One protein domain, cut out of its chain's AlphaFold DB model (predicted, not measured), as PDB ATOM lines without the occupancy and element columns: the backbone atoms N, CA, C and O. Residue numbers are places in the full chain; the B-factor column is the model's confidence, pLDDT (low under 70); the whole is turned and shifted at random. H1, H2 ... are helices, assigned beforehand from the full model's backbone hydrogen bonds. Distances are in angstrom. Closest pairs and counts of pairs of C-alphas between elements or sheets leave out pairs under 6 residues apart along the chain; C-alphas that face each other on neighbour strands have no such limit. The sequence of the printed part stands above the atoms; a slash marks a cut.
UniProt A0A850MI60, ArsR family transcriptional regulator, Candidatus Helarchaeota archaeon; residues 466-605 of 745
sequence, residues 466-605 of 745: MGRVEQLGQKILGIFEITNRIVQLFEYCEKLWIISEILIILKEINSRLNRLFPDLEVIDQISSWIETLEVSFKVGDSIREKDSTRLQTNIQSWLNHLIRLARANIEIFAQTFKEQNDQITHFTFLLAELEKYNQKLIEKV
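Overview. This is residues 466 to 605 of the 745 residues of the protein "ArsR family transcriptional regulator" of Candidatus Helarchaeota archaeon (UniProt A0A850MI60). What is the overall picture? It is a long up-and-down bundle: H4 and H1 lie side by side in the middle, H5 packs along H4, H2 packs on H1, and H3 packs on H2. Each helix runs against the one before it. What makes it up? The printed part has 140 residues with five named helices, H1 to H5 in chain order, and no named strand; the class is all helix. It is compact, with a radius of gyration of the C-alphas of 16.3 A, and spans 54 by 30 by 20 A.

Along the chain. Where is the longest helix? H4, residues 545 to 576, runs 46.1 A from C-alpha 545 at (46.707, -5.057, -15.155) to C-alpha 576. Where are the others? H1, residues 466 to 494, begins at (34.543, 3.691, 31.085) and measures 42.6 A from first to last C-alpha. H5, residues 581 to 605, measures 36.1 A and ends at (44.217, -13.827, -5.847). H2 is residues 499 to 516 and H3 residues 522 to 535.

Arrangement. What touches H4? H1 does, opposite ways at a shallow tilt of 18 degrees; the closest C-alphas, of Cys 493 and Ser 548, are 5.2 A apart. H5 touches H4 as a hairpin, closest at the C-alphas of Ala 574 and Ile 584, 6.1 A. What lies further out? H1 and H2 touch as a hairpin, closest at the C-alphas of Ile 482 and Ile 509, 6.0 A. H2 and H3 touch as another, closest at those of Asn 510 and Ile 523, 5.8 A. H3 and H4 are close but not clearly touching, closest at the C-alphas of Val 522 and Trp 558, 6.2 A. How are the backbones formed? In H1, H2, H3, H4 and H5 every O i to N i+4 pair is within hydrogen-bond range.

Size, cuts and confidence. How large is it? The two C-alphas farthest apart, of Lys 538 and Glu 579, are 54.1 A apart. Is it continuous? The printed part has no cut; the link H3 to H4 is short and the other three are tight. Where is confidence low? Residues 466 to 470, 579 to 580 and 582 to 583 are under 70.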
ATOM      1  N   MET A 466      35.494   3.583  32.203       65.94
ATOM      2  CA  MET A 466      34.543   3.691  31.085       65.94
ATOM      3  C   MET A 466      35.148   4.401  29.867       65.94
ATOM      4  O   MET A 466      35.021   3.912  28.745       65.94
ATOM      5  N   GLY A 467      35.896   5.489  30.072       67.25
ATOM      6  CA  GLY A 467      36.583   6.177  28.973       67.25
ATOM      7  C   GLY A 467      37.610   5.299  28.241       67.25
ATOM      8  O   GLY A 467      37.786   5.430  27.030       67.25
ATOM      9  N   ARG A 468      38.277   4.369  28.941       68.38
ATOM     10  CA  ARG A 468      39.197   3.400  28.313       68.38
ATOM     11  C   ARG A 468      38.456   2.313  27.531       68.38
ATOM     12  O   ARG A 468      38.935   1.936  26.463       68.38
ATOM     13  N   VAL A 469      37.309   1.844  28.034       66.75
ATOM     14  CA  VAL A 469      36.422   0.901  27.320       66.75
ATOM     15  C   VAL A 469      36.039   1.493  25.968       66.75
ATOM     16  O   VAL A 469      36.246   0.871  24.928       66.75
ATOM     17  N   GLU A 470      35.544   2.730  25.981       66.31
ATOM     18  CA  GLU A 470      35.063   3.407  24.781       66.31
ATOM     19  C   GLU A 470      36.188   3.615  23.757       66.31
ATOM     20  O   GLU A 470      36.010   3.349  22.570       66.31
ATOM     21  N   GLN A 471      37.384   3.999  24.213       74.31
ATOM     22  CA  GLN A 471      38.554   4.150  23.342       74.31
ATOM     23  C   GLN A 471      38.974   2.835  22.674       74.31
ATOM     24  O   GLN A 471      39.300   2.834  21.484       74.31
ATOM     25  N   LEU A 472      38.986   1.720  23.412       78.12
ATOM     26  CA  LEU A 472      39.356   0.420  22.846       78.12
ATOM     27  C   LEU A 472      38.288  -0.079  21.862       78.12
ATOM     28  O   LEU A 472      38.634  -0.511  20.762       78.12
ATOM     29  N   GLY A 473      37.004   0.072  22.200       74.12
ATOM     30  CA  GLY A 473      35.895  -0.230  21.290       74.12
ATOM     31  C   GLY A 473      35.955   0.593  19.997       74.12
ATOM     32  O   GLY A 473      35.825   0.047  18.903       74.12
ATOM     33  N   GLN A 474      36.261   1.893  20.090       79.00
ATOM     34  CA  GLN A 474      36.453   2.759  18.921       79.00
ATOM     35  C   GLN A 474      37.640   2.331  18.050       79.00
ATOM     36  O   GLN A 474      37.560   2.432  16.825       79.00
ATOM     37  N   LYS A 475      38.736   1.836  18.642       84.62
ATOM     38  CA  LYS A 475      39.859   1.283  17.869       84.62
ATOM     39  C   LYS A 475      39.445   0.041  17.084       84.62
ATOM     40  O   LYS A 475      39.778  -0.044  15.906       84.62
ATOM     41  N   ILE A 476      38.700  -0.876  17.705       83.94
ATOM     42  CA  ILE A 476      38.184  -2.088  17.049       83.94
ATOM     43  C   ILE A 476      37.269  -1.712  15.876       83.94
ATOM     44  O   ILE A 476      37.491  -2.162  14.754       83.94
ATOM     45  N   LEU A 477      36.302  -0.817  16.102       80.00
ATOM     46  CA  LEU A 477      35.433  -0.295  15.039       80.00
ATOM     47  C   LEU A 477      36.234   0.384  13.923       80.00
ATOM     48  O   LEU A 477      35.961   0.176  12.741       80.00
ATOM     49  N   GLY A 478      37.268   1.143  14.286       81.25
ATOM     50  CA  GLY A 478      38.174   1.770  13.334       81.25
ATOM     51  C   GLY A 478      38.894   0.766  12.431       81.25
ATOM     52  O   GLY A 478      39.058   1.049  11.245       81.25
ATOM     53  N   ILE A 479      39.273  -0.413  12.944       91.00
ATOM     54  CA  ILE A 479      39.842  -1.491  12.119       91.00
ATOM     55  C   ILE A 479      38.810  -1.955  11.087       91.00
ATOM     56  O   ILE A 479      39.137  -1.997   9.903       91.00
ATOM     57  N   PHE A 480      37.565  -2.218  11.496       84.75
ATOM     58  CA  PHE A 480      36.506  -2.659  10.580       84.75
ATOM     59  C   PHE A 480      36.155  -1.613   9.506       84.75
ATOM     60  O   PHE A 480      35.916  -1.943   8.343       84.75
ATOM     61  N   GLU A 481      36.168  -0.324   9.850       82.88
ATOM     62  CA  GLU A 481      35.989   0.740   8.858       82.88
ATOM     63  C   GLU A 481      37.118   0.762   7.820       82.88
ATOM     64  O   GLU A 481      36.871   0.972   6.629       82.88
ATOM     65  N   ILE A 482      38.360   0.556   8.264       91.94
ATOM     66  CA  ILE A 482      39.524   0.493   7.378       91.94
ATOM     67  C   ILE A 482      39.445  -0.748   6.489       91.94
ATOM     68  O   ILE A 482      39.668  -0.642   5.283       91.94
ATOM     69  N   THR A 483      39.080  -1.906   7.041       88.88
ATOM     70  CA  THR A 483      38.968  -3.146   6.265       88.88
ATOM     71  C   THR A 483      37.893  -3.020   5.188       88.88
ATOM     72  O   THR A 483      38.135  -3.433   4.061       88.88
ATOM     73  N   ASN A 484      36.772  -2.343   5.462       81.88
ATOM     74  CA  ASN A 484      35.748  -2.046   4.450       81.88
ATOM     75  C   ASN A 484      36.274  -1.166   3.302       81.88
ATOM     76  O   ASN A 484      35.915  -1.369   2.142       81.88
ATOM     77  N   ARG A 485      37.154  -0.199   3.591       90.50
ATOM     78  CA  ARG A 485      37.819   0.600   2.544       90.50
ATOM     79  C   ARG A 485      38.825  -0.228   1.747       90.50
ATOM     80  O   ARG A 485      38.923  -0.051   0.539       90.50
ATOM     81  N   ILE A 486      39.530  -1.151   2.397       92.38
ATOM     82  CA  ILE A 486      40.442  -2.098   1.736       92.38
ATOM     83  C   ILE A 486      39.672  -3.054   0.814       92.38
ATOM     84  O   ILE A 486      40.115  -3.311  -0.302       92.38
ATOM     85  N   VAL A 487      38.498  -3.526   1.238       87.12
ATOM     86  CA  VAL A 487      37.577  -4.313   0.403       87.12
ATOM     87  C   VAL A 487      37.200  -3.540  -0.863       87.12
ATOM     88  O   VAL A 487      37.394  -4.039  -1.968       87.12
ATOM     89  N   GLN A 488      36.756  -2.290  -0.714       88.50
ATOM     90  CA  GLN A 488      36.418  -1.420  -1.844       88.50
ATOM     91  C   GLN A 488      37.618  -1.182  -2.777       88.50
ATOM     92  O   GLN A 488      37.481  -1.200  -4.000       88.50
ATOM     93  N   LEU A 489      38.809  -0.982  -2.205       95.06
ATOM     94  CA  LEU A 489      40.043  -0.826  -2.968       95.06
ATOM     95  C   LEU A 489      40.344  -2.067  -3.818       95.06
ATOM     96  O   LEU A 489      40.736  -1.931  -4.978       95.06
ATOM     97  N   PHE A 490      40.139  -3.266  -3.265       92.94
ATOM     98  CA  PHE A 490      40.301  -4.514  -4.007       92.94
ATOM     99  C   PHE A 490      39.364  -4.568  -5.216       92.94
ATOM    100  O   PHE A 490      39.824  -4.822  -6.327       92.94
ATOM    101  N   GLU A 491      38.077  -4.252  -5.034       88.00
ATOM    102  CA  GLU A 491      37.093  -4.231  -6.127       88.00
ATOM    103  C   GLU A 491      37.473  -3.248  -7.244       88.00
ATOM    104  O   GLU A 491      37.272  -3.530  -8.427       88.00
ATOM    105  N   TYR A 492      38.039  -2.091  -6.889       89.50
ATOM    106  CA  TYR A 492      38.518  -1.109  -7.868       89.50
ATOM    107  C   TYR A 492      39.711  -1.647  -8.653       89.50
ATOM    108  O   TYR A 492      39.800  -1.445  -9.863       89.50
ATOM    109  N   CYS A 493      40.603  -2.379  -7.989       90.75
ATOM    110  CA  CYS A 493      41.697  -3.050  -8.673       90.75
ATOM    111  C   CYS A 493      41.165  -4.149  -9.611       90.75
ATOM    112  O   CYS A 493      41.611  -4.218 -10.758       90.75
ATOM    113  N   GLU A 494      40.176  -4.952  -9.190       87.56
ATOM    114  CA  GLU A 494      39.567  -5.987 -10.047       87.56
ATOM    115  C   GLU A 494      38.971  -5.404 -11.331       87.56
ATOM    116  O   GLU A 494      39.123  -5.986 -12.401       87.56
ATOM    117  N   LYS A 495      38.333  -4.235 -11.233       89.06
ATOM    118  CA  LYS A 495      37.698  -3.543 -12.363       89.06
ATOM    119  C   LYS A 495      38.667  -2.703 -13.199       89.06
ATOM    120  O   LYS A 495      38.208  -1.991 -14.087       89.06
ATOM    121  N   LEU A 496      39.971  -2.751 -12.902       89.12
ATOM    122  CA  LEU A 496      40.999  -1.902 -13.516       89.12
ATOM    123  C   LEU A 496      40.593  -0.419 -13.505       89.12
ATOM    124  O   LEU A 496      40.596   0.258 -14.526       89.12
ATOM    125  N   TRP A 497      40.181   0.072 -12.337       88.50
ATOM    126  CA  TRP A 497      39.587   1.398 -12.193       88.50
ATOM    127  C   TRP A 497      40.594   2.551 -12.366       88.50
ATOM    128  O   TRP A 497      41.811   2.356 -12.434       88.50
ATOM    129  N   ILE A 498      40.076   3.783 -12.408       85.25
ATOM    130  CA  ILE A 498      40.873   5.006 -12.567       85.25
ATOM    131  C   ILE A 498      41.794   5.202 -11.353       85.25
ATOM    132  O   ILE A 498      41.346   5.180 -10.202       85.25
ATOM    133  N   ILE A 499      43.079   5.459 -11.612       87.94
ATOM    134  CA  ILE A 499      44.129   5.562 -10.585       87.94
ATOM    135  C   ILE A 499      43.835   6.678  -9.571       87.94
ATOM    136  O   ILE A 499      44.134   6.518  -8.390       87.94
ATOM    137  N   SER A 500      43.201   7.783  -9.976       80.25
ATOM    138  CA  SER A 500      42.867   8.883  -9.057       80.25
ATOM    139  C   SER A 500      41.930   8.461  -7.921       80.25
ATOM    140  O   SER A 500      42.109   8.903  -6.791       80.25
ATOM    141  N   GLU A 501      40.955   7.594  -8.198       83.25
ATOM    142  CA  GLU A 501      40.024   7.065  -7.189       83.25
ATOM    143  C   GLU A 501      40.730   6.048  -6.275       83.25
ATOM    144  O   GLU A 501      40.570   6.077  -5.055       83.25
ATOM    145  N   ILE A 502      41.598   5.207  -6.853       90.19
ATOM    146  CA  ILE A 502      42.460   4.279  -6.104       90.19
ATOM    147  C   ILE A 502      43.374   5.046  -5.132       90.19
ATOM    148  O   ILE A 502      43.460   4.694  -3.955       90.19
ATOM    149  N   LEU A 503      44.001   6.136  -5.587       89.75
ATOM    150  CA  LEU A 503      44.847   7.006  -4.765       89.75
ATOM    151  C   LEU A 503      44.073   7.668  -3.621       89.75
ATOM    152  O   LEU A 503      44.614   7.801  -2.524       89.75
ATOM    153  N   ILE A 504      42.819   8.076  -3.845       86.38
ATOM    154  CA  ILE A 504      41.967   8.643  -2.789       86.38
ATOM    155  C   ILE A 504      41.741   7.608  -1.685       86.38
ATOM    156  O   ILE A 504      41.951   7.923  -0.512       86.38
ATOM    157  N   ILE A 505      41.373   6.378  -2.053       89.94
ATOM    158  CA  ILE A 505      41.127   5.309  -1.080       89.94
ATOM    159  C   ILE A 505      42.421   4.931  -0.348       89.94
ATOM    160  O   ILE A 505      42.414   4.847   0.879       89.94
ATOM    161  N   LEU A 506      43.543   4.777  -1.059       94.88
ATOM    162  CA  LEU A 506      44.849   4.503  -0.445       94.88
ATOM    163  C   LEU A 506      45.236   5.591   0.566       94.88
ATOM    164  O   LEU A 506      45.610   5.271   1.691       94.88
ATOM    165  N   LYS A 507      45.089   6.875   0.215       93.12
ATOM    166  CA  LYS A 507      45.370   8.000   1.126       93.12
ATOM    167  C   LYS A 507      44.429   8.030   2.328       93.12
ATOM    168  O   LYS A 507      44.871   8.327   3.438       93.12
ATOM    169  N   GLU A 508      43.147   7.721   2.128       91.69
ATOM    170  CA  GLU A 508      42.173   7.617   3.216       91.69
ATOM    171  C   GLU A 508      42.561   6.499   4.193       91.69
ATOM    172  O   GLU A 508      42.632   6.743   5.401       91.69
ATOM    173  N   ILE A 509      42.852   5.301   3.677       94.69
ATOM    174  CA  ILE A 509      43.309   4.154   4.470       94.69
ATOM    175  C   ILE A 509      44.589   4.527   5.221       94.69
ATOM    176  O   ILE A 509      44.641   4.371   6.441       94.69
ATOM    177  N   ASN A 510      45.582   5.093   4.526       95.19
ATOM    178  CA  ASN A 510      46.870   5.456   5.110       95.19
ATOM    179  C   ASN A 510      46.719   6.462   6.258       95.19
ATOM    180  O   ASN A 510      47.302   6.301   7.328       95.19
ATOM    181  N   SER A 511      45.899   7.498   6.059       91.12
ATOM    182  CA  SER A 511      45.638   8.520   7.075       91.12
ATOM    183  C   SER A 511      44.917   7.947   8.298       91.12
ATOM    184  O   SER A 511      45.256   8.284   9.436       91.12
ATOM    185  N   ARG A 512      43.935   7.061   8.086       90.88
ATOM    186  CA  ARG A 512      43.198   6.404   9.176       90.88
ATOM    187  C   ARG A 512      44.090   5.444   9.963       90.88
ATOM    188  O   ARG A 512      44.040   5.488  11.192       90.88
ATOM    189  N   LEU A 513      44.911   4.643   9.280       92.56
ATOM    190  CA  LEU A 513      45.891   3.755   9.910       92.56
ATOM    191  C   LEU A 513      46.896   4.557  10.734       92.56
ATOM    192  O   LEU A 513      46.989   4.317  11.929       92.56
ATOM    193  N   ASN A 514      47.524   5.590  10.165       91.25
ATOM    194  CA  ASN A 514      48.452   6.464  10.897       91.25
ATOM    195  C   ASN A 514      47.840   7.073  12.168       91.25
ATOM    196  O   ASN A 514      48.502   7.215  13.191       91.25
ATOM    197  N   ARG A 515      46.558   7.449  12.119       89.75
ATOM    198  CA  ARG A 515      45.870   8.048  13.268       89.75
ATOM    199  C   ARG A 515      45.580   7.039  14.382       89.75
ATOM    200  O   ARG A 515      45.610   7.417  15.550       89.75
ATOM    201  N   LEU A 516      45.202   5.810  14.031       85.56
ATOM    202  CA  LEU A 516      44.745   4.800  14.993       85.56
ATOM    203  C   LEU A 516      45.872   3.866  15.460       85.56
ATOM    204  O   LEU A 516      45.871   3.446  16.621       85.56
ATOM    205  N   PHE A 517      46.818   3.576  14.567       89.19
ATOM    206  CA  PHE A 517      47.885   2.586  14.696       89.19
ATOM    207  C   PHE A 517      49.151   3.049  13.934       89.19
ATOM    208  O   PHE A 517      49.465   2.499  12.879       89.19
ATOM    209  N   PRO A 518      49.866   4.077  14.428       87.12
ATOM    210  CA  PRO A 518      50.975   4.717  13.706       87.12
ATOM    211  C   PRO A 518      52.165   3.793  13.405       87.12
ATOM    212  O   PRO A 518      52.890   4.052  12.455       87.12
ATOM    213  N   ASP A 519      52.341   2.716  14.173       88.00
ATOM    214  CA  ASP A 519      53.516   1.837  14.094       88.00
ATOM    215  C   ASP A 519      53.293   0.588  13.213       88.00
ATOM    216  O   ASP A 519      54.039  -0.386  13.298       88.00
ATOM    217  N   LEU A 520      52.230   0.561  12.399       88.50
ATOM    218  CA  LEU A 520      51.948  -0.576  11.517       88.50
ATOM    219  C   LEU A 520      52.777  -0.512  10.232       88.50
ATOM    220  O   LEU A 520      52.587   0.390   9.427       88.50
ATOM    221  N   GLU A 521      53.554  -1.560   9.960       87.75
ATOM    222  CA  GLU A 521      54.347  -1.734   8.725       87.75
ATOM    223  C   GLU A 521      53.518  -1.581   7.429       87.75
ATOM    224  O   GLU A 521      54.004  -1.137   6.390       87.75
ATOM    225  N   VAL A 522      52.221  -1.899   7.490       91.31
ATOM    226  CA  VAL A 522      51.269  -1.727   6.377       91.31
ATOM    227  C   VAL A 522      51.227  -0.273   5.867       91.31
ATOM    228  O   VAL A 522      51.007  -0.050   4.678       91.31
ATOM    229  N   ILE A 523      51.458   0.716   6.737       94.12
ATOM    230  CA  ILE A 523      51.471   2.148   6.399       94.12
ATOM    231  C   ILE A 523      52.571   2.470   5.383       94.12
ATOM    232  O   ILE A 523      52.329   3.197   4.415       94.12
ATOM    233  N   ASP A 524      53.760   1.901   5.566       92.44
ATOM    234  CA  ASP A 524      54.902   2.151   4.688       92.44
ATOM    235  C   ASP A 524      54.666   1.537   3.304       92.44
ATOM    236  O   ASP A 524      54.905   2.178   2.278       92.44
ATOM    237  N   GLN A 525      54.082   0.334   3.262       93.56
ATOM    238  CA  GLN A 525      53.708  -0.323   2.008       93.56
ATOM    239  C   GLN A 525      52.658   0.483   1.232       93.56
ATOM    240  O   GLN A 525      52.777   0.658   0.018       93.56
ATOM    241  N   ILE A 526      51.637   1.008   1.920       96.25
ATOM    242  CA  ILE A 526      50.613   1.861   1.300       96.25
ATOM    243  C   ILE A 526      51.228   3.169   0.794       96.25
ATOM    244  O   ILE A 526      50.899   3.615  -0.305       96.25
ATOM    245  N   SER A 527      52.129   3.775   1.566       95.19
ATOM    246  CA  SER A 527      52.804   5.021   1.191       95.19
ATOM    247  C   SER A 527      53.662   4.835  -0.065       95.19
ATOM    248  O   SER A 527      53.540   5.618  -1.006       95.19
ATOM    249  N   SER A 528      54.413   3.733  -0.150       94.00
ATOM    250  CA  SER A 528      55.174   3.361  -1.351       94.00
ATOM    251  C   SER A 528      54.279   3.183  -2.587       94.00
ATOM    252  O   SER A 528      54.626   3.624  -3.689       94.00
ATOM    253  N   TRP A 529      53.088   2.598  -2.422       95.44
ATOM    254  CA  TRP A 529      52.105   2.490  -3.503       95.44
ATOM    255  C   TRP A 529      51.546   3.840  -3.945       95.44
ATOM    256  O   TRP A 529      51.398   4.061  -5.147       95.44
ATOM    257  N   ILE A 530      51.254   4.738  -3.001       95.19
ATOM    258  CA  ILE A 530      50.799   6.100  -3.306       95.19
ATOM    259  C   ILE A 530      51.854   6.816  -4.153       95.19
ATOM    260  O   ILE A 530      51.523   7.307  -5.228       95.19
ATOM    261  N   GLU A 531      53.119   6.801  -3.727       93.75
ATOM    262  CA  GLU A 531      54.222   7.431  -4.462       93.75
ATOM    263  C   GLU A 531      54.386   6.831  -5.867       93.75
ATOM    264  O   GLU A 531      54.443   7.555  -6.863       93.75
ATOM    265  N   THR A 532      54.388   5.500  -5.969       91.56
ATOM    266  CA  THR A 532      54.543   4.792  -7.251       91.56
ATOM    267  C   THR A 532      53.431   5.151  -8.240       91.56
ATOM    268  O   THR A 532      53.687   5.389  -9.427       91.56
ATOM    269  N   LEU A 533      52.183   5.191  -7.770       89.88
ATOM    270  CA  LEU A 533      51.029   5.509  -8.606       89.88
ATOM    271  C   LEU A 533      50.973   6.995  -8.970       89.88
ATOM    272  O   LEU A 533      50.585   7.312 -10.087       89.88
ATOM    273  N   GLU A 534      51.395   7.905  -8.090       88.56
ATOM    274  CA  GLU A 534      51.457   9.341  -8.394       88.56
ATOM    275  C   GLU A 534      52.481   9.671  -9.484       88.56
ATOM    276  O   GLU A 534      52.205  10.493 -10.357       88.56
ATOM    277  N   VAL A 535      53.642   9.010  -9.467       85.12
ATOM    278  CA  VAL A 535      54.717   9.247 -10.446       85.12
ATOM    279  C   VAL A 535      54.366   8.698 -11.833       85.12
ATOM    280  O   VAL A 535      54.757   9.267 -12.851       85.12
ATOM    281  N   SER A 536      53.639   7.582 -11.894       73.44
ATOM    282  CA  SER A 536      53.396   6.836 -13.136       73.44
ATOM    283  C   SER A 536      52.095   7.199 -13.867       73.44
ATOM    284  O   SER A 536      51.785   6.575 -14.888       73.44
ATOM    285  N   PHE A 537      51.356   8.199 -13.370       71.00
ATOM    286  CA  PHE A 537      49.973   8.508 -13.745       71.00
ATOM    287  C   PHE A 537      49.807   9.825 -14.519       71.00
ATOM    288  O   PHE A 537      50.347  10.866 -14.138       71.00
ATOM    289  N   LYS A 538      48.958   9.810 -15.554       73.19
ATOM    290  CA  LYS A 538      48.335  10.998 -16.157       73.19
ATOM    291  C   LYS A 538      46.840  11.027 -15.839       73.19
ATOM    292  O   LYS A 538      46.200   9.993 -15.698       73.19
ATOM    293  N   VAL A 539      46.259  12.226 -15.757       70.81
ATOM    294  CA  VAL A 539      44.839  12.417 -15.406       70.81
ATOM    295  C   VAL A 539      43.921  11.586 -16.312       70.81
ATOM    296  O   VAL A 539      43.871  11.818 -17.516       70.81
ATOM    297  N   GLY A 540      43.164  10.664 -15.707       71.75
ATOM    298  CA  GLY A 540      42.223   9.772 -16.394       71.75
ATOM    299  C   GLY A 540      42.741   8.350 -16.627       71.75
ATOM    300  O   GLY A 540      41.946   7.486 -16.995       71.75
ATOM    301  N   ASP A 541      44.023   8.077 -16.368       81.81
ATOM    302  CA  ASP A 541      44.588   6.742 -16.561       81.81
ATOM    303  C   ASP A 541      43.964   5.714 -15.604       81.81
ATOM    304  O   ASP A 541      43.757   5.955 -14.408       81.81
ATOM    305  N   SER A 542      43.694   4.534 -16.153       89.56
ATOM    306  CA  SER A 542      43.272   3.348 -15.409       89.56
ATOM    307  C   SER A 542      44.480   2.537 -14.955       89.56
ATOM    308  O   SER A 542      45.531   2.557 -15.602       89.56
ATOM    309  N   ILE A 543      44.355   1.831 -13.828       90.56
ATOM    310  CA  ILE A 543      45.455   1.012 -13.313       90.56
ATOM    311  C   ILE A 543      45.788  -0.103 -14.308       90.56
ATOM    312  O   ILE A 543      44.909  -0.798 -14.819       90.56
ATOM    313  N   ARG A 544      47.080  -0.282 -14.595       89.12
ATOM    314  CA  ARG A 544      47.546  -1.337 -15.500       89.12
ATOM    315  C   ARG A 544      47.323  -2.694 -14.847       89.12
ATOM    316  O   ARG A 544      47.524  -2.844 -13.646       89.12
ATOM    317  N   GLU A 545      47.005  -3.705 -15.644       84.50
ATOM    318  CA  GLU A 545      46.707  -5.057 -15.155       84.50
ATOM    319  C   GLU A 545      47.822  -5.641 -14.265       84.50
ATOM    320  O   GLU A 545      47.557  -6.216 -13.207       84.50
ATOM    321  N   LYS A 546      49.089  -5.417 -14.644       82.12
ATOM    322  CA  LYS A 546      50.259  -5.840 -13.857       82.12
ATOM    323  C   LYS A 546      50.295  -5.184 -12.473       82.12
ATOM    324  O   LYS A 546      50.473  -5.880 -11.475       82.12
ATOM    325  N   ASP A 547      50.127  -3.865 -12.411       87.31
ATOM    326  CA  ASP A 547      50.155  -3.120 -11.150       87.31
ATOM    327  C   ASP A 547      48.918  -3.429 -10.300       87.31
ATOM    328  O   ASP A 547      49.038  -3.584  -9.089       87.31
ATOM    329  N   SER A 548      47.758  -3.625 -10.933       89.62
ATOM    330  CA  SER A 548      46.531  -4.058 -10.263       89.62
ATOM    331  C   SER A 548      46.697  -5.418  -9.585       89.62
ATOM    332  O   SER A 548      46.334  -5.573  -8.423       89.62
ATOM    333  N   THR A 549      47.300  -6.392 -10.270       83.38
ATOM    334  CA  THR A 549      47.544  -7.731  -9.707       83.38
ATOM    335  C   THR A 549      48.487  -7.663  -8.500       83.38
ATOM    336  O   THR A 549      48.225  -8.268  -7.455       83.38
ATOM    337  N   ARG A 550      49.565  -6.871  -8.602       86.00
ATOM    338  CA  ARG A 550      50.513  -6.675  -7.494       86.00
ATOM    339  C   ARG A 550      49.842  -5.977  -6.307       86.00
ATOM    340  O   ARG A 550      49.996  -6.422  -5.174       86.00
ATOM    341  N   LEU A 551      49.045  -4.940  -6.564       90.88
ATOM    342  CA  LEU A 551      48.319  -4.213  -5.523       90.88
ATOM    343  C   LEU A 551      47.255  -5.095  -4.850       90.88
ATOM    344  O   LEU A 551      47.165  -5.086  -3.628       90.88
ATOM    345  N   GLN A 552      46.515  -5.919  -5.599       90.06
ATOM    346  CA  GLN A 552      45.565  -6.904  -5.051       90.06
ATOM    347  C   GLN A 552      46.243  -7.890  -4.091       90.06
ATOM    348  O   GLN A 552      45.698  -8.197  -3.031       90.06
ATOM    349  N   THR A 553      47.454  -8.334  -4.427       84.00
ATOM    350  CA  THR A 553      48.261  -9.211  -3.566       84.00
ATOM    351  C   THR A 553      48.653  -8.503  -2.266       84.00
ATOM    352  O   THR A 553      48.499  -9.061  -1.178       84.00
ATOM    353  N   ASN A 554      49.100  -7.244  -2.343       90.12
ATOM    354  CA  ASN A 554      49.411  -6.469  -1.139       90.12
ATOM    355  C   ASN A 554      48.162  -6.191  -0.296       90.12
ATOM    356  O   ASN A 554      48.207  -6.378   0.914       90.12
ATOM    357  N   ILE A 555      47.036  -5.843  -0.921       92.88
ATOM    358  CA  ILE A 555      45.742  -5.646  -0.257       92.88
ATOM    359  C   ILE A 555      45.329  -6.882   0.541       92.88
ATOM    360  O   ILE A 555      44.932  -6.757   1.699       92.88
ATOM    361  N   GLN A 556      45.450  -8.069  -0.054       89.62
ATOM    362  CA  GLN A 556      45.162  -9.331   0.619       89.62
ATOM    363  C   GLN A 556      46.054  -9.495   1.868       89.62
ATOM    364  O   GLN A 556      45.554  -9.781   2.959       89.62
ATOM    365  N   SER A 557      47.357  -9.226   1.749       87.19
ATOM    366  CA  SER A 557      48.292  -9.264   2.883       87.19
ATOM    367  C   SER A 557      47.952  -8.242   3.982       87.19
ATOM    368  O   SER A 557      47.939  -8.577   5.172       87.19
ATOM    369  N   TRP A 558      47.599  -7.009   3.605       93.56
ATOM    370  CA  TRP A 558      47.178  -5.958   4.540       93.56
ATOM    371  C   TRP A 558      45.915  -6.355   5.297       93.56
ATOM    372  O   TRP A 558      45.849  -6.201   6.517       93.56
ATOM    373  N   LEU A 559      44.931  -6.915   4.590       92.50
ATOM    374  CA  LEU A 559      43.686  -7.387   5.185       92.50
ATOM    375  C   LEU A 559      43.943  -8.503   6.204       92.50
ATOM    376  O   LEU A 559      43.443  -8.432   7.325       92.50
ATOM    377  N   ASN A 560      44.799  -9.469   5.863       89.19
ATOM    378  CA  ASN A 560      45.269 -10.506   6.785       89.19
ATOM    379  C   ASN A 560      45.884  -9.917   8.065       89.19
ATOM    380  O   ASN A 560      45.595 -10.381   9.171       89.19
ATOM    381  N   HIS A 561      46.739  -8.899   7.933       91.06
ATOM    382  CA  HIS A 561      47.370  -8.254   9.084       91.06
ATOM    383  C   HIS A 561      46.339  -7.556   9.983       91.06
ATOM    384  O   HIS A 561      46.375  -7.705  11.205       91.06
ATOM    385  N   LEU A 562      45.378  -6.851   9.384       93.44
ATOM    386  CA  LEU A 562      44.326  -6.154  10.123       93.44
ATOM    387  C   LEU A 562      43.330  -7.102  10.794       93.44
ATOM    388  O   LEU A 562      42.885  -6.805  11.898       93.44
ATOM    389  N   ILE A 563      43.031  -8.257  10.195       93.38
ATOM    390  CA  ILE A 563      42.220  -9.307  10.832       93.38
ATOM    391  C   ILE A 563      42.901  -9.814  12.108       93.38
ATOM    392  O   ILE A 563      42.262  -9.898  13.156       93.38
ATOM    393  N   ARG A 564      44.215 -10.088  12.061       92.38
ATOM    394  CA  ARG A 564      44.974 -10.488  13.261       92.38
ATOM    395  C   ARG A 564      44.952  -9.401  14.334       92.38
ATOM    396  O   ARG A 564      44.756  -9.705  15.508       92.38
ATOM    397  N   LEU A 565      45.113  -8.140  13.930       92.94
ATOM    398  CA  LEU A 565      45.040  -7.000  14.840       92.94
ATOM    399  C   LEU A 565      43.646  -6.869  15.475       92.94
ATOM    400  O   LEU A 565      43.550  -6.667  16.686       92.94
ATOM    401  N   ALA A 566      42.575  -7.011  14.688       91.94
ATOM    402  CA  ALA A 566      41.198  -6.981  15.176       91.94
ATOM    403  C   ALA A 566      40.961  -8.086  16.207       91.94
ATOM    404  O   ALA A 566      40.513  -7.793  17.314       91.94
ATOM    405  N   ARG A 567      41.345  -9.327  15.885       94.62
ATOM    406  CA  ARG A 567      41.237 -10.483  16.782       94.62
ATOM    407  C   ARG A 567      41.916 -10.230  18.129       94.62
ATOM    408  O   ARG A 567      41.263 -10.340  19.161       94.62
ATOM    409  N   ALA A 568      43.177  -9.794  18.121       90.25
ATOM    410  CA  ALA A 568      43.917  -9.507  19.351       90.25
ATOM    411  C   ALA A 568      43.256  -8.400  20.196       90.25
ATOM    412  O   ALA A 568      43.158  -8.518  21.416       90.25
ATOM    413  N   ASN A 569      42.764  -7.327  19.564       88.50
ATOM    414  CA  ASN A 569      42.086  -6.247  20.290       88.50
ATOM    415  C   ASN A 569      40.731  -6.693  20.859       88.50
ATOM    416  O   ASN A 569      40.391  -6.296  21.972       88.50
ATOM    417  N   ILE A 570      39.977  -7.525  20.133       89.38
ATOM    418  CA  ILE A 570      38.705  -8.093  20.601       89.38
ATOM    419  C   ILE A 570      38.939  -9.032  21.788       89.38
ATOM    420  O   ILE A 570      38.213  -8.943  22.775       89.38
ATOM    421  N   GLU A 571      39.975  -9.874  21.743       89.31
ATOM    422  CA  GLU A 571      40.349 -10.752  22.858       89.31
ATOM    423  C   GLU A 571      40.697  -9.948  24.119       89.31
ATOM    424  O   GLU A 571      40.162 -10.225  25.194       89.31
ATOM    425  N   ILE A 572      41.521  -8.902  23.991       83.50
ATOM    426  CA  ILE A 572      41.858  -8.005  25.109       83.50
ATOM    427  C   ILE A 572      40.600  -7.309  25.643       83.50
ATOM    428  O   ILE A 572      40.404  -7.232  26.859       83.50
ATOM    429  N   PHE A 573      39.737  -6.811  24.753       82.38
ATOM    430  CA  PHE A 573      38.488  -6.150  25.128       82.38
ATOM    431  C   PHE A 573      37.573  -7.097  25.916       82.38
ATOM    432  O   PHE A 573      37.106  -6.736  26.994       82.38
ATOM    433  N   ALA A 574      37.388  -8.327  25.436       83.00
ATOM    434  CA  ALA A 574      36.564  -9.336  26.092       83.00
ATOM    435  C   ALA A 574      37.130  -9.768  27.455       83.00
ATOM    436  O   ALA A 574      36.377  -9.939  28.414       83.00
ATOM    437  N   GLN A 575      38.456  -9.904  27.576       81.62
ATOM    438  CA  GLN A 575      39.105 -10.242  28.846       81.62
ATOM    439  C   GLN A 575      38.994  -9.114  29.880       81.62
ATOM    440  O   GLN A 575      38.786  -9.390  31.064       81.62
ATOM    441  N   THR A 576      39.123  -7.861  29.437       75.31
ATOM    442  CA  THR A 576      39.133  -6.678  30.314       75.31
ATOM    443  C   THR A 576      37.720  -6.260  30.730       75.31
ATOM    444  O   THR A 576      37.524  -5.785  31.847       75.31
ATOM    445  N   PHE A 577      36.726  -6.448  29.856       76.06
ATOM    446  CA  PHE A 577      35.378  -5.893  30.010       76.06
ATOM    447  C   PHE A 577      34.288  -6.958  29.863       76.06
ATOM    448  O   PHE A 577      33.384  -6.832  29.038       76.06
ATOM    449  N   LYS A 578      34.350  -7.998  30.703       73.69
ATOM    450  CA  LYS A 578      33.419  -9.145  30.684       73.69
ATOM    451  C   LYS A 578      31.935  -8.765  30.778       73.69
ATOM    452  O   LYS A 578      31.087  -9.502  30.297       73.69
ATOM    453  N   GLU A 579      31.628  -7.613  31.367       68.75
ATOM    454  CA  GLU A 579      30.264  -7.090  31.519       68.75
ATOM    455  C   GLU A 579      29.635  -6.634  30.175       68.75
ATOM    456  O   GLU A 579      28.421  -6.475  30.079       68.75
ATOM    457  N   GLN A 580      30.437  -6.396  29.124       67.31
ATOM    458  CA  GLN A 580      30.013  -5.808  27.837       67.31
ATOM    459  C   GLN A 580      29.643  -6.868  26.778       67.31
ATOM    460  O   GLN A 580      30.104  -6.814  25.633       67.31
ATOM    461  N   ASN A 581      28.810  -7.845  27.147       70.62
ATOM    462  CA  ASN A 581      28.505  -9.015  26.309       70.62
ATOM    463  C   ASN A 581      27.965  -8.676  24.906       70.62
ATOM    464  O   ASN A 581      28.364  -9.316  23.930       70.62
ATOM    465  N   ASP A 582      27.119  -7.653  24.773       67.88
ATOM    466  CA  ASP A 582      26.525  -7.282  23.480       67.88
ATOM    467  C   ASP A 582      27.576  -6.751  22.491       67.88
ATOM    468  O   ASP A 582      27.598  -7.144  21.322       67.88
ATOM    469  N   GLN A 583      28.501  -5.904  22.960       69.06
ATOM    470  CA  GLN A 583      29.581  -5.366  22.124       69.06
ATOM    471  C   GLN A 583      30.575  -6.458  21.724       69.06
ATOM    472  O   GLN A 583      30.980  -6.523  20.564       69.06
ATOM    473  N   ILE A 584      30.929  -7.346  22.660       75.06
ATOM    474  CA  ILE A 584      31.811  -8.492  22.391       75.06
ATOM    475  C   ILE A 584      31.194  -9.390  21.312       75.06
ATOM    476  O   ILE A 584      31.872  -9.762  20.351       75.06
ATOM    477  N   THR A 585      29.900  -9.692  21.436       76.62
ATOM    478  CA  THR A 585      29.161 -10.505  20.461       76.62
ATOM    479  C   THR A 585      29.159  -9.839  19.086       76.62
ATOM    480  O   THR A 585      29.472 -10.484  18.085       76.62
ATOM    481  N   HIS A 586      28.888  -8.533  19.031       77.44
ATOM    482  CA  HIS A 586      28.896  -7.773  17.785       77.44
ATOM    483  C   HIS A 586      30.274  -7.755  17.105       77.44
ATOM    484  O   HIS A 586      30.373  -8.031  15.909       77.44
ATOM    485  N   PHE A 587      31.353  -7.490  17.848       80.62
ATOM    486  CA  PHE A 587      32.707  -7.499  17.286       80.62
ATOM    487  C   PHE A 587      33.126  -8.882  16.790       80.62
ATOM    488  O   PHE A 587      33.738  -8.993  15.728       80.62
ATOM    489  N   THR A 588      32.766  -9.933  17.527       85.38
ATOM    490  CA  THR A 588      33.056 -11.318  17.135       85.38
ATOM    491  C   THR A 588      32.328 -11.686  15.840       85.38
ATOM    492  O   THR A 588      32.922 -12.299  14.954       85.38
ATOM    493  N   PHE A 589      31.074 -11.251  15.688       81.94
ATOM    494  CA  PHE A 589      30.316 -11.417  14.448       81.94
ATOM    495  C   PHE A 589      30.984 -10.704  13.259       81.94
ATOM    496  O   PHE A 589      31.200 -11.322  12.218       81.94
ATOM    497  N   LEU A 590      31.367  -9.430  13.418       76.06
ATOM    498  CA  LEU A 590      32.053  -8.673  12.362       76.06
ATOM    499  C   LEU A 590      33.389  -9.312  11.958       76.06
ATOM    500  O   LEU A 590      33.720  -9.347  10.773       76.06
ATOM    501  N   LEU A 591      34.151  -9.835  12.927       89.56
ATOM    502  CA  LEU A 591      35.408 -10.535  12.663       89.56
ATOM    503  C   LEU A 591      35.179 -11.798  11.825       89.56
ATOM    504  O   LEU A 591      35.884 -12.003  10.840       89.56
ATOM    505  N   ALA A 592      34.177 -12.608  12.176       84.38
ATOM    506  CA  ALA A 592      33.854 -13.833  11.447       84.38
ATOM    507  C   ALA A 592      33.443 -13.555   9.989       84.38
ATOM    508  O   ALA A 592      33.907 -14.234   9.069       84.38
ATOM    509  N   GLU A 593      32.623 -12.525   9.757       84.75
ATOM    510  CA  GLU A 593      32.242 -12.109   8.401       84.75
ATOM    511  C   GLU A 593      33.455 -11.627   7.591       84.75
ATOM    512  O   GLU A 593      33.610 -11.980   6.417       84.75
ATOM    513  N   LEU A 594      34.361 -10.876   8.224       85.44
ATOM    514  CA  LEU A 594      35.576 -10.394   7.576       85.44
ATOM    515  C   LEU A 594      36.539 -11.533   7.210       85.44
ATOM    516  O   LEU A 594      37.117 -11.530   6.124       85.44
ATOM    517  N   GLU A 595      36.690 -12.524   8.088       88.44
ATOM    518  CA  GLU A 595      37.512 -13.714   7.843       88.44
ATOM    519  C   GLU A 595      36.981 -14.537   6.672       88.44
ATOM    520  O   GLU A 595      37.744 -14.916   5.780       88.44
ATOM    521  N   LYS A 596      35.660 -14.725   6.612       86.50
ATOM    522  CA  LYS A 596      34.993 -15.390   5.491       86.50
ATOM    523  C   LYS A 596      35.200 -14.642   4.174       86.50
ATOM    524  O   LYS A 596      35.413 -15.269   3.138       86.50
ATOM    525  N   TYR A 597      35.139 -13.311   4.192       85.56
ATOM    526  CA  TYR A 597      35.412 -12.502   3.006       85.56
ATOM    527  C   TYR A 597      36.878 -12.606   2.558       85.56
ATOM    528  O   TYR A 597      37.158 -12.808   1.377       85.56
ATOM    529  N   ASN A 598      37.819 -12.520   3.497       88.62
ATOM    530  CA  ASN A 598      39.243 -12.626   3.205       88.62
ATOM    531  C   ASN A 598      39.630 -14.001   2.639       88.62
ATOM    532  O   ASN A 598      40.464 -14.070   1.740       88.62
ATOM    533  N   GLN A 599      38.977 -15.078   3.082       84.94
ATOM    534  CA  GLN A 599      39.151 -16.401   2.481       84.94
ATOM    535  C   GLN A 599      38.798 -16.402   0.983       84.94
ATOM    536  O   GLN A 599      39.594 -16.849   0.160       84.94
ATOM    537  N   LYS A 600      37.666 -15.793   0.603       84.00
ATOM    538  CA  LYS A 600      37.270 -15.650  -0.812       84.00
ATOM    539  C   LYS A 600      38.259 -14.805  -1.617       84.00
ATOM    540  O   LYS A 600      38.507 -15.072  -2.790       84.00
ATOM    541  N   LEU A 601      38.817 -13.757  -1.007       83.75
ATOM    542  CA  LEU A 601      39.840 -12.931  -1.650       83.75
ATOM    543  C   LEU A 601      41.119 -13.715  -1.933       83.75
ATOM    544  O   LEU A 601      41.687 -13.570  -3.012       83.75
ATOM    545  N   ILE A 602      41.560 -14.539  -0.981       83.69
ATOM    546  CA  ILE A 602      42.731 -15.405  -1.150       83.69
ATOM    547  C   ILE A 602      42.539 -16.307  -2.370       83.69
ATOM    548  O   ILE A 602      43.420 -16.357  -3.224       83.69
ATOM    549  N   GLU A 603      41.375 -16.945  -2.499       81.12
ATOM    550  CA  GLU A 603      41.037 -17.802  -3.645       81.12
ATOM    551  C   GLU A 603      41.106 -17.035  -4.977       81.12
ATOM    552  O   GLU A 603      41.774 -17.474  -5.917       81.12
ATOM    553  N   LYS A 604      40.498 -15.840  -5.041       82.75
ATOM    554  CA  LYS A 604      40.555 -14.965  -6.228       82.75
ATOM    555  C   LYS A 604      41.987 -14.572  -6.606       82.75
ATOM    556  O   LYS A 604      42.328 -14.554  -7.788       82.75
ATOM    557  N   VAL A 605      42.818 -14.226  -5.619       82.69
ATOM    558  CA  VAL A 605      44.217 -13.827  -5.847       82.69
ATOM    559  C   VAL A 605      45.039 -15.016  -6.333       82.69
ATOM    560  O   VAL A 605      45.740 -14.879  -7.332       82.69
TER     561      VAL A 605